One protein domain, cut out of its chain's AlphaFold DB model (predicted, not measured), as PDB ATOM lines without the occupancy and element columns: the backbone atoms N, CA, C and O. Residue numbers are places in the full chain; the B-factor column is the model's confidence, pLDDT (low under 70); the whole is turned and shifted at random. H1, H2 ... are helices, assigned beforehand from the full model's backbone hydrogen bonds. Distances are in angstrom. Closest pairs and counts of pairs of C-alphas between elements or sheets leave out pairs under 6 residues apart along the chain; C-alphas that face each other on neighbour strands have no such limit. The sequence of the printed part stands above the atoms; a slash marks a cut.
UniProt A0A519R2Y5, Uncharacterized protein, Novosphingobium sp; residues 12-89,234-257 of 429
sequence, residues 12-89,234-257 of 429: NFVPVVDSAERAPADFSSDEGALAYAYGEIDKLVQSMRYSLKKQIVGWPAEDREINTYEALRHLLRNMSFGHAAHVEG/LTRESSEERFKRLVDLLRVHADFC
ATOM      1  N   ASN A  12     150.582  44.042 149.477       58.22
ATOM      2  CA  ASN A  12     151.161  45.235 150.093       58.22
ATOM      3  C   ASN A  12     152.671  45.391 149.840       58.22
ATOM      4  O   ASN A  12     153.278  46.318 150.383       58.22
ATOM      5  N   PHE A  13     153.297  44.487 149.084       69.19
ATOM      6  CA  PHE A  13     154.744  44.497 148.862       69.19
ATOM      7  C   PHE A  13     155.086  45.328 147.632       69.19
ATOM      8  O   PHE A  13     154.501  45.142 146.570       69.19
ATOM      9  N   VAL A  14     156.013  46.277 147.773       62.88
ATOM     10  CA  VAL A  14     156.252  47.278 146.726       62.88
ATOM     11  C   VAL A  14     157.663  47.124 146.142       62.88
ATOM     12  O   VAL A  14     158.626  47.601 146.762       62.88
ATOM     13  N   PRO A  15     157.825  46.521 144.943       58.50
ATOM     14  CA  PRO A  15     159.104  46.521 144.230       58.50
ATOM     15  C   PRO A  15     159.502  47.954 143.855       58.50
ATOM     16  O   PRO A  15     158.739  48.906 144.060       58.50
ATOM     17  N   VAL A  16     160.711  48.156 143.324       54.84
ATOM     18  CA  VAL A  16     161.028  49.474 142.758       54.84
ATOM     19  C   VAL A  16     160.079  49.742 141.593       54.84
ATOM     20  O   VAL A  16     160.034  48.982 140.629       54.84
ATOM     21  N   VAL A  17     159.329  50.840 141.682       51.25
ATOM     22  CA  VAL A  17     158.662  51.414 140.515       51.25
ATOM     23  C   VAL A  17     159.767  52.015 139.657       51.25
ATOM     24  O   VAL A  17     160.453  52.932 140.122       51.25
ATOM     25  N   ASP A  18     159.958  51.505 138.439       49.19
ATOM     26  CA  ASP A  18     160.796  52.180 137.446       49.19
ATOM     27  C   ASP A  18     160.224  53.585 137.253       49.19
ATOM     28  O   ASP A  18     159.151  53.776 136.677       49.19
ATOM     29  N   SER A  19     160.885  54.580 137.835       39.78
ATOM     30  CA  SER A  19     160.470  55.972 137.725       39.78
ATOM     31  C   SER A  19     161.423  56.699 136.785       39.78
ATOM     32  O   SER A  19     162.619  56.808 137.048       39.78
ATOM     33  N   ALA A  20     160.808  57.200 135.708       41.12
ATOM     34  CA  ALA A  20     161.344  57.938 134.565       41.12
ATOM     35  C   ALA A  20     162.182  57.119 133.563       41.12
ATOM     36  O   ALA A  20     163.193  56.516 133.916       41.12
ATOM     37  N   GLU A  21     161.781  57.176 132.282       42.12
ATOM     38  CA  GLU A  21     162.630  56.827 131.137       42.12
ATOM     39  C   GLU A  21     163.970  57.564 131.284       42.12
ATOM     40  O   GLU A  21     164.054  58.784 131.120       42.12
ATOM     41  N   ARG A  22     165.022  56.832 131.660       54.09
ATOM     42  CA  ARG A  22     166.380  57.373 131.675       54.09
ATOM     43  C   ARG A  22     166.871  57.492 130.237       54.09
ATOM     44  O   ARG A  22     166.584  56.643 129.395       54.09
ATOM     45  N   ALA A  23     167.659  58.534 129.977       59.16
ATOM     46  CA  ALA A  23     168.455  58.601 128.760       59.16
ATOM     47  C   ALA A  23     169.291  57.308 128.623       59.16
ATOM     48  O   ALA A  23     169.763  56.790 129.642       59.16
ATOM     49  N   PRO A  24     169.458  56.771 127.402       70.56
ATOM     50  CA  PRO A  24     170.222  55.549 127.188       70.56
ATOM     51  C   PRO A  24     171.637  55.715 127.742       70.56
ATOM     52  O   PRO A  24     172.270  56.755 127.567       70.56
ATOM     53  N   ALA A  25     172.116  54.689 128.439       81.69
ATOM     54  CA  ALA A  25     173.415  54.729 129.087       81.69
ATOM     55  C   ALA A  25     174.552  54.836 128.048       81.69
ATOM     56  O   ALA A  25     174.603  54.057 127.093       81.69
ATOM     57  N   ASP A  26     175.453  55.801 128.247       86.75
ATOM     58  CA  ASP A  26     176.617  56.058 127.392       86.75
ATOM     59  C   ASP A  26     177.852  55.325 127.933       86.75
ATOM     60  O   ASP A  26     178.265  55.552 129.064       86.75
ATOM     61  N   PHE A  27     178.449  54.457 127.116       91.00
ATOM     62  CA  PHE A  27     179.684  53.725 127.440       91.00
ATOM     63  C   PHE A  27     180.843  54.105 126.514       91.00
ATOM     64  O   PHE A  27     181.836  53.386 126.434       91.00
ATOM     65  N   SER A  28     180.711  55.206 125.769       95.25
ATOM     66  CA  SER A  28     181.773  55.722 124.901       95.25
ATOM     67  C   SER A  28     182.823  56.552 125.652       95.25
ATOM     68  O   SER A  28     183.864  56.870 125.078       95.25
ATOM     69  N   SER A  29     182.573  56.876 126.926       96.00
ATOM     70  CA  SER A  29     183.451  57.651 127.807       96.00
ATOM     71  C   SER A  29     183.467  57.093 129.234       96.00
ATOM     72  O   SER A  29     182.506  56.451 129.673       96.00
ATOM     73  N   ASP A  30     184.541  57.381 129.974       96.44
ATOM     74  CA  ASP A  30     184.650  57.036 131.396       96.44
ATOM     75  C   ASP A  30     183.577  57.767 132.217       96.44
ATOM     76  O   ASP A  30     182.965  57.180 133.112       96.44
ATOM     77  N   GLU A  31     183.285  59.030 131.886       95.69
ATOM     78  CA  GLU A  31     182.238  59.820 132.535       95.69
ATOM     79  C   GLU A  31     180.846  59.202 132.349       95.69
ATOM     80  O   GLU A  31     180.081  59.114 133.313       95.69
ATOM     81  N   GLY A  32     180.519  58.745 131.136       94.06
ATOM     82  CA  GLY A  32     179.255  58.063 130.850       94.06
ATOM     83  C   GLY A  32     179.125  56.741 131.612       94.06
ATOM     84  O   GLY A  32     178.099  56.487 132.256       94.06
ATOM     85  N   ALA A  33     180.193  55.937 131.626       93.38
ATOM     86  CA  ALA A  33     180.228  54.669 132.350       93.38
ATOM     87  C   ALA A  33     180.066  54.866 133.871       93.38
ATOM     88  O   ALA A  33     179.305  54.137 134.516       93.38
ATOM     89  N   LEU A  34     180.725  55.879 134.446       94.81
ATOM     90  CA  LEU A  34     180.578  56.241 135.859       94.81
ATOM     91  C   LEU A  34     179.171  56.746 136.181       94.81
ATOM     92  O   LEU A  34     178.610  56.350 137.202       94.81
ATOM     93  N   ALA A  35     178.577  57.574 135.320       93.06
ATOM     94  CA  ALA A  35     177.216  58.065 135.516       93.06
ATOM     95  C   ALA A  35     176.197  56.913 135.569       93.06
ATOM     96  O   ALA A  35     175.318  56.907 136.434       93.06
ATOM     97  N   TYR A  36     176.348  55.907 134.700       91.00
ATOM     98  CA  TYR A  36     175.544  54.687 134.755       91.00
ATOM     99  C   TYR A  36     175.753  53.929 136.075       91.00
ATOM    100  O   TYR A  36     174.784  53.645 136.780       91.00
ATOM    101  N   ALA A  37     177.008  53.653 136.447       92.62
ATOM    102  CA  ALA A  37     177.326  52.902 137.661       92.62
ATOM    103  C   ALA A  37     176.802  53.597 138.932       92.62
ATOM    104  O   ALA A  37     176.180  52.955 139.779       92.62
ATOM    105  N   TYR A  38     176.983  54.916 139.053       94.62
ATOM    106  CA  TYR A  38     176.425  55.699 140.158       94.62
ATOM    107  C   TYR A  38     174.899  55.671 140.167       94.62
ATOM    108  O   TYR A  38     174.300  55.509 141.228       94.62
ATOM    109  N   GLY A  39     174.267  55.726 138.994       92.38
ATOM    110  CA  GLY A  39     172.819  55.616 138.871       92.38
ATOM    111  C   GLY A  39     172.246  54.286 139.374       92.38
ATOM    112  O   GLY A  39     171.099  54.284 139.829       92.38
ATOM    113  N   GLU A  40     172.998  53.185 139.299       91.44
ATOM    114  CA  GLU A  40     172.621  51.885 139.874       91.44
ATOM    115  C   GLU A  40     172.888  51.828 141.385       91.44
ATOM    116  O   GLU A  40     172.023  51.411 142.158       91.44
ATOM    117  N   ILE A  41     174.033  52.341 141.842       95.31
ATOM    118  CA  ILE A  41     174.332  52.450 143.278       95.31
ATOM    119  C   ILE A  41     173.294  53.313 144.006       95.31
ATOM    120  O   ILE A  41     172.848  52.945 145.093       95.31
ATOM    121  N   ASP A  42     172.836  54.408 143.404       95.94
ATOM    122  CA  ASP A  42     171.794  55.256 143.983       95.94
ATOM    123  C   ASP A  42     170.478  54.495 144.197       95.94
ATOM    124  O   ASP A  42     169.838  54.661 145.239       95.94
ATOM    125  N   LYS A  43     170.086  53.613 143.262       93.44
ATOM    126  CA  LYS A  43     168.905  52.743 143.425       93.44
ATOM    127  C   LYS A  43     169.081  51.800 144.611       93.44
ATOM    128  O   LYS A  43     168.182  51.673 145.446       93.44
ATOM    129  N   LEU A  44     170.255  51.181 144.727       96.12
ATOM    130  CA  LEU A  44     170.574  50.307 145.852       96.12
ATOM    131  C   LEU A  44     170.498  51.063 147.187       96.12
ATOM    132  O   LEU A  44     169.831  50.609 148.115       96.12
ATOM    133  N   VAL A  45     171.094  52.257 147.270       97.75
ATOM    134  CA  VAL A  45     171.047  53.116 148.466       97.75
ATOM    135  C   VAL A  45     169.610  53.503 148.826       97.75
ATOM    136  O   VAL A  45     169.252  53.523 150.008       97.75
ATOM    137  N   GLN A  46     168.758  53.789 147.839       96.94
ATOM    138  CA  GLN A  46     167.339  54.064 148.074       96.94
ATOM    139  C   GLN A  46     166.616  52.853 148.680       96.94
ATOM    140  O   GLN A  46     165.890  53.015 149.664       96.94
ATOM    141  N   SER A  47     166.852  51.644 148.163       96.56
ATOM    142  CA  SER A  47     166.296  50.410 148.735       96.56
ATOM    143  C   SER A  47     166.832  50.111 150.138       96.56
ATOM    144  O   SER A  47     166.054  49.749 151.021       96.56
ATOM    145  N   MET A  48     168.121  50.344 150.400       98.00
ATOM    146  CA  MET A  48     168.709  50.219 151.742       98.00
ATOM    147  C   MET A  48     168.040  51.171 152.746       98.00
ATOM    148  O   MET A  48     167.662  50.762 153.845       98.00
ATOM    149  N   ARG A  49     167.831  52.439 152.364       98.19
ATOM    150  CA  ARG A  49     167.124  53.428 153.197       98.19
ATOM    151  C   ARG A  49     165.663  53.048 153.431       98.19
ATOM    152  O   ARG A  49     165.164  53.226 154.541       98.19
ATOM    153  N   TYR A  50     164.987  52.526 152.408       97.38
ATOM    154  CA  TYR A  50     163.621  52.020 152.529       97.38
ATOM    155  C   TYR A  50     163.544  50.882 153.552       97.38
ATOM    156  O   TYR A  50     162.746  50.957 154.487       97.38
ATOM    157  N   SER A  51     164.430  49.891 153.423       96.88
ATOM    158  CA  SER A  51     164.523  48.753 154.337       96.88
ATOM    159  C   SER A  51     164.747  49.201 155.784       96.88
ATOM    160  O   SER A  51     163.971  48.845 156.669       96.88
ATOM    161  N   LEU A  52     165.711  50.096 156.034       98.00
ATOM    162  CA  LEU A  52     165.962  50.629 157.381       98.00
ATOM    163  C   LEU A  52     164.757  51.367 157.960       98.00
ATOM    164  O   LEU A  52     164.426  51.182 159.128       98.00
ATOM    165  N   LYS A  53     164.071  52.184 157.154       97.56
ATOM    166  CA  LYS A  53     162.874  52.896 157.612       97.56
ATOM    167  C   LYS A  53     161.809  51.916 158.113       97.56
ATOM    168  O   LYS A  53     161.248  52.145 159.181       97.56
ATOM    169  N   LYS A  54     161.569  50.830 157.373       96.38
ATOM    170  CA  LYS A  54     160.622  49.766 157.742       96.38
ATOM    171  C   LYS A  54     161.042  49.004 158.998       96.38
ATOM    172  O   LYS A  54     160.195  48.643 159.803       96.38
ATOM    173  N   GLN A  55     162.342  48.815 159.200       95.94
ATOM    174  CA  GLN A  55     162.881  48.083 160.348       95.94
ATOM    175  C   GLN A  55     163.014  48.922 161.630       95.94
ATOM    176  O   GLN A  55     163.212  48.362 162.704       95.94
ATOM    177  N   ILE A  56     162.898  50.252 161.552       95.94
ATOM    178  CA  ILE A  56     163.130  51.156 162.696       95.94
ATOM    179  C   ILE A  56     161.852  51.877 163.146       95.94
ATOM    180  O   ILE A  56     161.653  52.115 164.340       95.94
ATOM    181  N   VAL A  57     160.989  52.282 162.212       95.56
ATOM    182  CA  VAL A  57     159.868  53.184 162.508       95.56
ATOM    183  C   VAL A  57     158.611  52.402 162.889       95.56
ATOM    184  O   VAL A  57     158.186  51.518 162.161       95.56
ATOM    185  N   GLY A  58     157.957  52.804 163.984       93.06
ATOM    186  CA  GLY A  58     156.639  52.281 164.379       93.06
ATOM    187  C   GLY A  58     156.668  51.122 165.379       93.06
ATOM    188  O   GLY A  58     155.609  50.630 165.762       93.06
ATOM    189  N   TRP A  59     157.853  50.722 165.840       94.38
ATOM    190  CA  TRP A  59     158.037  49.620 166.785       94.38
ATOM    191  C   TRP A  59     158.082  50.069 168.258       94.38
ATOM    192  O   TRP A  59     158.361  51.246 168.529       94.38
ATOM    193  N   PRO A  60     157.833  49.155 169.226       94.00
ATOM    194  CA  PRO A  60     157.992  49.424 170.657       94.00
ATOM    195  C   PRO A  60     159.313  50.128 171.002       94.00
ATOM    196  O   PRO A  60     160.382  49.782 170.500       94.00
ATOM    197  N   ALA A  61     159.232  51.151 171.856       93.88
ATOM    198  CA  ALA A  61     160.328  52.101 172.056       93.88
ATOM    199  C   ALA A  61     161.402  51.652 173.062       93.88
ATOM    200  O   ALA A  61     162.472  52.252 173.091       93.88
ATOM    201  N   GLU A  62     161.122  50.644 173.886       93.12
ATOM    202  CA  GLU A  62     161.958  50.275 175.041       93.12
ATOM    203  C   GLU A  62     163.342  49.789 174.634       93.12
ATOM    204  O   GLU A  62     164.333  50.156 175.252       93.12
ATOM    205  N   ASP A  63     163.403  49.050 173.530       94.75
ATOM    206  CA  ASP A  63     164.638  48.491 172.991       94.75
ATOM    207  C   ASP A  63     165.097  49.267 171.738       94.75
ATOM    208  O   ASP A  63     165.811  48.734 170.891       94.75
ATOM    209  N   ARG A  64     164.662  50.528 171.562       95.62
ATOM    210  CA  ARG A  64     164.874  51.297 170.316       95.62
ATOM    211  C   ARG A  64     166.340  51.383 169.904       95.62
ATOM    212  O   ARG A  64     166.633  51.261 168.718       95.62
ATOM    213  N   GLU A  65     167.238  51.620 170.857       96.19
ATOM    214  CA  GLU A  65     168.669  51.735 170.573       96.19
ATOM    215  C   GLU A  65     169.215  50.426 169.992       96.19
ATOM    216  O   GLU A  65     169.695  50.406 168.857       96.19
ATOM    217  N   ILE A  66     169.057  49.318 170.717       95.56
ATOM    218  CA  ILE A  66     169.564  48.021 170.269       95.56
ATOM    219  C   ILE A  66     168.870  47.553 168.983       95.56
ATOM    220  O   ILE A  66     169.536  47.068 168.074       95.56
ATOM    221  N   ASN A  67     167.562  47.784 168.836       96.06
ATOM    222  CA  ASN A  67     166.832  47.474 167.605       96.06
ATOM    223  C   ASN A  67     167.349  48.282 166.405       96.06
ATOM    224  O   ASN A  67     167.326  47.788 165.282       96.06
ATOM    225  N   THR A  68     167.851  49.502 166.618       97.12
ATOM    226  CA  THR A  68     168.454  50.305 165.543       97.12
ATOM    227  C   THR A  68     169.791  49.711 165.095       97.12
ATOM    228  O   THR A  68     170.047  49.619 163.893       97.12
ATOM    229  N   TYR A  69     170.629  49.257 166.032       96.38
ATOM    230  CA  TYR A  69     171.882  48.569 165.699       96.38
ATOM    231  C   TYR A  69     171.628  47.246 164.964       96.38
ATOM    232  O   TYR A  69     172.300  46.940 163.978       96.38
ATOM    233  N   GLU A  70     170.614  46.496 165.388       95.31
ATOM    234  CA  GLU A  70     170.226  45.245 164.737       95.31
ATOM    235  C   GLU A  70     169.621  45.460 163.356       95.31
ATOM    236  O   GLU A  70     169.925  44.700 162.448       95.31
ATOM    237  N   ALA A  71     168.843  46.523 163.142       96.75
ATOM    238  CA  ALA A  71     168.325  46.852 161.816       96.75
ATOM    239  C   ALA A  71     169.455  47.068 160.790       96.75
ATOM    240  O   ALA A  71     169.341  46.632 159.642       96.75
ATOM    241  N   LEU A  72     170.570  47.690 161.198       97.00
ATOM    242  CA  LEU A  72     171.762  47.825 160.353       97.00
ATOM    243  C   LEU A  72     172.420  46.465 160.082       97.00
ATOM    244  O   LEU A  72     172.770  46.172 158.939       97.00
ATOM    245  N   ARG A  73     172.563  45.620 161.110       95.12
ATOM    246  CA  ARG A  73     173.127  44.269 160.967       95.12
ATOM    247  C   ARG A  73     172.267  43.400 160.044       95.12
ATOM    248  O   ARG A  73     172.800  42.791 159.119       95.12
ATOM    249  N   HIS A  74     170.952  43.412 160.233       95.31
ATOM    250  CA  HIS A  74     169.966  42.724 159.405       95.31
ATOM    251  C   HIS A  74     170.015  43.185 157.941       95.31
ATOM    252  O   HIS A  74     170.033  42.359 157.029       95.31
ATOM    253  N   LEU A  75     170.130  44.496 157.683       96.44
ATOM    254  CA  LEU A  75     170.306  45.012 156.321       96.44
ATOM    255  C   LEU A  75     171.534  44.397 155.633       96.44
ATOM    256  O   LEU A  75     171.450  43.977 154.480       96.44
ATOM    257  N   LEU A  76     172.669  44.326 156.331       95.56
ATOM    258  CA  LEU A  76     173.901  43.753 155.781       95.56
ATOM    259  C   LEU A  76     173.792  42.235 155.559       95.56
ATOM    260  O   LEU A  76     174.340  41.723 154.583       95.56
ATOM    261  N   ARG A  77     173.039  41.519 156.403       94.44
ATOM    262  CA  ARG A  77     172.710  40.097 156.194       94.44
ATOM    263  C   ARG A  77     171.890  39.900 154.917       94.44
ATOM    264  O   ARG A  77     172.238  39.051 154.097       94.44
ATOM    265  N   ASN A  78     170.872  40.735 154.704       94.12
ATOM    266  CA  ASN A  78     170.050  40.708 153.490       94.12
ATOM    267  C   ASN A  78     170.858  41.053 152.236       94.12
ATOM    268  O   ASN A  78     170.675  40.418 151.203       94.12
ATOM    269  N   MET A  79     171.784  42.013 152.330       94.44
ATOM    270  CA  MET A  79     172.736  42.319 151.257       94.44
ATOM    271  C   MET A  79     173.612  41.113 150.914       94.44
ATOM    272  O   MET A  79     173.761  40.780 149.741       94.44
ATOM    273  N   SER A  80     174.169  40.443 151.929       93.94
ATOM    274  CA  SER A  80     175.014  39.261 151.739       93.94
ATOM    275  C   SER A  80     174.260  38.130 151.044       93.94
ATOM    276  O   SER A  80     174.790  37.530 150.111       93.94
ATOM    277  N   PHE A  81     173.032  37.842 151.485       93.56
ATOM    278  CA  PHE A  81     172.193  36.831 150.850       93.56
ATOM    279  C   PHE A  81     171.788  37.242 149.433       93.56
ATOM    280  O   PHE A  81     172.000  36.478 148.498       93.56
ATOM    281  N   GLY A  82     171.262  38.458 149.255       94.38
ATOM    282  CA  GLY A  82     170.770  38.926 147.963       94.38
ATOM    283  C   GLY A  82     171.851  38.983 146.890       94.38
ATOM    284  O   GLY A  82     171.596  38.626 145.741       94.38
ATOM    285  N   HIS A  83     173.073  39.356 147.272       95.06
ATOM    286  CA  HIS A  83     174.236  39.262 146.398       95.06
ATOM    287  C   HIS A  83     174.476  37.815 145.952       95.06
ATOM    288  O   HIS A  83     174.436  37.520 144.759       95.06
ATOM    289  N   ALA A  84     174.675  36.904 146.908       93.69
ATOM    290  CA  ALA A  84     175.002  35.515 146.607       93.69
ATOM    291  C   ALA A  84     173.892  34.801 145.813       93.69
ATOM    292  O   ALA A  84     174.189  34.052 144.889       93.69
ATOM    293  N   ALA A  85     172.622  35.049 146.139       93.06
ATOM    294  CA  ALA A  85     171.493  34.324 145.561       93.06
ATOM    295  C   ALA A  85     171.005  34.907 144.227       93.06
ATOM    296  O   ALA A  85     170.545  34.157 143.367       93.06
ATOM    297  N   HIS A  86     171.078  36.231 144.043       93.19
ATOM    298  CA  HIS A  86     170.447  36.893 142.897       93.19
ATOM    299  C   HIS A  86     171.407  37.662 141.990       93.19
ATOM    300  O   HIS A  86     171.127  37.746 140.794       93.19
ATOM    301  N   VAL A  87     172.513  38.196 142.523       94.62
ATOM    302  CA  VAL A  87     173.538  38.860 141.698       94.62
ATOM    303  C   VAL A  87     174.462  37.824 141.068       94.62
ATOM    304  O   VAL A  87     174.688  37.851 139.864       94.62
ATOM    305  N   GLU A  88     174.931  36.859 141.855       93.56
ATOM    306  CA  GLU A  88     175.777  35.767 141.351       93.56
ATOM    307  C   GLU A  88     174.971  34.636 140.693       93.56
ATOM    308  O   GLU A  88     175.525  33.798 139.983       93.56
ATOM    309  N   GLY A  89     173.652  34.617 140.890       91.00
ATOM    310  CA  GLY A  89     172.780  33.572 140.364       91.00
ATOM    311  C   GLY A  89     172.715  33.543 138.830       91.00
ATOM    312  O   GLY A  89     172.481  34.564 138.177       91.00
ATOM    313  N   LEU A 234     178.912  38.210 130.876       90.25
ATOM    314  CA  LEU A 234     177.877  39.110 131.344       90.25
ATOM    315  C   LEU A 234     177.414  40.034 130.199       90.25
ATOM    316  O   LEU A 234     178.233  40.628 129.495       90.25
ATOM    317  N   THR A 235     176.099  40.157 130.013       89.69
ATOM    318  CA  THR A 235     175.487  41.095 129.064       89.69
ATOM    319  C   THR A 235     174.901  42.270 129.836       89.69
ATOM    320  O   THR A 235     174.720  42.192 131.053       89.69
ATOM    321  N   ARG A 236     174.562  43.363 129.144       86.38
ATOM    322  CA  ARG A 236     173.799  44.460 129.761       86.38
ATOM    323  C   ARG A 236     172.538  43.926 130.442       86.38
ATOM    324  O   ARG A 236     172.338  44.171 131.623       86.38
ATOM    325  N   GLU A 237     171.740  43.171 129.693       88.25
ATOM    326  CA  GLU A 237     170.459  42.634 130.151       88.25
ATOM    327  C   GLU A 237     170.628  41.762 131.400       88.25
ATOM    328  O   GLU A 237     169.941  41.980 132.395       88.25
ATOM    329  N   SER A 238     171.583  40.823 131.395       89.38
ATOM    330  CA  SER A 238     171.797  39.963 132.559       89.38
ATOM    331  C   SER A 238     172.380  40.722 133.752       89.38
ATOM    332  O   SER A 238     172.018  40.406 134.881       89.38
ATOM    333  N   SER A 239     173.212  41.745 133.528       90.50
ATOM    334  CA  SER A 239     173.712  42.623 134.599       90.50
ATOM    335  C   SER A 239     172.582  43.393 135.273       90.50
ATOM    336  O   SER A 239     172.456  43.371 136.495       90.50
ATOM    337  N   GLU A 240     171.774  44.084 134.466       91.06
ATOM    338  CA  GLU A 240     170.700  44.963 134.927       91.06
ATOM    339  C   GLU A 240     169.629  44.151 135.661       91.06
ATOM    340  O   GLU A 240     169.243  44.509 136.771       91.06
ATOM    341  N   GLU A 241     169.224  43.002 135.116       90.12
ATOM    342  CA  GLU A 241     168.256  42.101 135.746       90.12
ATOM    343  C   GLU A 241     168.773  41.528 137.079       90.12
ATOM    344  O   GLU A 241     168.058  41.539 138.082       90.12
ATOM    345  N   ARG A 242     170.023  41.046 137.128       92.56
ATOM    346  CA  ARG A 242     170.618  40.490 138.357       92.56
ATOM    347  C   ARG A 242     170.760  41.552 139.450       92.56
ATOM    348  O   ARG A 242     170.422  41.296 140.606       92.56
ATOM    349  N   PHE A 243     171.191  42.761 139.088       94.00
ATOM    350  CA  PHE A 243     171.282  43.875 140.029       94.00
ATOM    351  C   PHE A 243     169.895  44.334 140.503       94.00
ATOM    352  O   PHE A 243     169.686  44.542 141.700       94.00
ATOM    353  N   LYS A 244     168.913  44.405 139.593       92.19
ATOM    354  CA  LYS A 244     167.523  44.745 139.921       92.19
ATOM    355  C   LYS A 244     166.940  43.798 140.972       92.19
ATOM    356  O   LYS A 244     166.329  44.274 141.923       92.19
ATOM    357  N   ARG A 245     167.188  42.487 140.872       92.44
ATOM    358  CA  ARG A 245     166.723  41.505 141.873       92.44
ATOM    359  C   ARG A 245     167.228  41.804 143.280       92.44
ATOM    360  O   ARG A 245     166.459  41.688 144.227       92.44
ATOM    361  N   LEU A 246     168.487  42.221 143.438       95.06
ATOM    362  CA  LEU A 246     169.011  42.646 144.741       95.06
ATOM    363  C   LEU A 246     168.271  43.889 145.255       95.06
ATOM    364  O   LEU A 246     167.860  43.936 146.413       95.06
ATOM    365  N   VAL A 247     168.088  44.889 144.391       95.00
ATOM    366  CA  VAL A 247     167.393  46.134 144.739       95.00
ATOM    367  C   VAL A 247     165.937  45.867 145.150       95.00
ATOM    368  O   VAL A 247     165.475  46.456 146.134       95.00
ATOM    369  N   ASP A 248     165.235  44.982 144.440       92.38
ATOM    370  CA  ASP A 248     163.859  44.581 144.744       92.38
ATOM    371  C   ASP A 248     163.783  43.742 146.021       92.38
ATOM    372  O   ASP A 248     162.950  44.039 146.883       92.38
ATOM    373  N   LEU A 249     164.698  42.777 146.204       92.94
ATOM    374  CA  LEU A 249     164.763  41.935 147.400       92.94
ATOM    375  C   LEU A 249     164.764  42.792 148.663       92.94
ATOM    376  O   LEU A 249     163.982  42.539 149.572       92.94
ATOM    377  N   LEU A 250     165.604  43.828 148.729       94.06
ATOM    378  CA  LEU A 250     165.702  44.677 149.921       94.06
ATOM    379  C   LEU A 250     164.386  45.380 150.282       94.06
ATOM    380  O   LEU A 250     164.155  45.659 151.460       94.06
ATOM    381  N   ARG A 251     163.539  45.688 149.295       92.50
ATOM    382  CA  ARG A 251     162.242  46.343 149.516       92.50
ATOM    383  C   ARG A 251     161.174  45.331 149.882       92.50
ATOM    384  O   ARG A 251     160.554  45.450 150.935       92.50
ATOM    385  N   VAL A 252     161.028  44.317 149.036       89.81
ATOM    386  CA  VAL A 252     160.039  43.251 149.174       89.81
ATOM    387  C   VAL A 252     160.239  42.513 150.497       89.81
ATOM    388  O   VAL A 252     159.291  42.323 151.257       89.81
ATOM    389  N   HIS A 253     161.484  42.189 150.842       90.69
ATOM    390  CA  HIS A 253     161.812  41.546 152.109       90.69
ATOM    391  C   HIS A 253     161.551  42.451 153.321       90.69
ATOM    392  O   HIS A 253     161.121  41.964 154.364       90.69
ATOM    393  N   ALA A 254     161.769  43.765 153.200       93.38
ATOM    394  CA  ALA A 254     161.471  44.698 154.284       93.38
ATOM    395  C   ALA A 254     159.966  44.799 154.562       93.38
ATOM    396  O   ALA A 254     159.569  44.800 155.726       93.38
ATOM    397  N   ASP A 255     159.135  44.837 153.517       92.38
ATOM    398  CA  ASP A 255     157.679  44.818 153.680       92.38
ATOM    399  C   ASP A 255     157.196  43.472 154.251       92.38
ATOM    400  O   ASP A 255     156.322  43.441 155.122       92.38
ATOM    401  N   PHE A 256     157.811  42.362 153.826       90.38
ATOM    402  CA  PHE A 256     157.533  41.027 154.363       90.38
ATOM    403  C   PHE A 256     157.862  40.942 155.860       90.38
ATOM    404  O   PHE A 256     157.013  40.559 156.658       90.38
ATOM    405  N   CYS A 257     159.053  41.378 156.276       93.69
ATOM    406  CA  CYS A 257     159.421  41.398 157.692       93.69
ATOM    407  C   CYS A 257     158.511  42.327 158.506       93.69
ATOM    408  O   CYS A 257     158.058  41.938 159.579       93.69
TER     409      CYS A 257
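This is residues 12 to 89 and 234 to 257 of the 429 residues of an uncharacterized protein of Novosphingobium sp (UniProt A0A519R2Y5). Three long helices pack together with their centres in a triangle: H3 lies side by side with H1, residues 43 to 55 of H1 touching it, and runs the same way, while H2, joined to H1 by a short link, folds back the opposite way, opens from H1 as a V and packs on H3, coming closest to it at Val 87 and Arg 242. Ahead of H1, residues 12 to 29 hold no named element. The printed part has 102 residues, with three named helices in the order H1, H2, H3 and no named strand, and its class is all helix. It is only just loose, close to compact, with a radius of gyration of the C-alphas of 15.7 A, and its spans of 54 by 27 by 26 A make it only just a rod.

Start at Asn 12 and pass to C-alpha 30 at (184.650, 57.036, 131.396), where H1, residues 30 to 56, begins and runs 38.4 A. H2, residues 64 to 87, runs 32.4 A from C-alpha 64 at (164.874, 51.297, 170.316). H3, residues 236 to 257, runs 31.6 A to C-alpha 257 at (159.421, 41.398, 157.692).

Look at Gln 55 and Ala 71, the closest C-alphas of H1 and H2, 5.8 A apart. These helices touch with residues 48 to 56 and 64 to 75 alone, at a steep tilt of 46 degrees, opposite ways. H1 touches H3 with residues 43 to 55 alone, closest at the C-alphas of Ser 51 and Ala 254, 5.1 A, at a shallow tilt of 14 degrees, the same way. H3 touches H2 with residues 242 to 250 alone, closest at the C-alphas of Arg 242 and Val 87, 4.7 A; they run opposite ways at a shallow tilt of 32 degrees, only just short of steep. In H2 every O i to N i+4 pair is within hydrogen-bond range; in H1 22 of 23 are, in H3 15 of 18.

The C-alphas farthest apart, those of Ser 28 and Glu 62, are 54.2 A apart. Residues 90 to 233 are not printed, and C-alphas 89 and 234 lie 11.7 A apart across the cut. Look for low confidence at residues 12 to 23, under 70 in pLDDT.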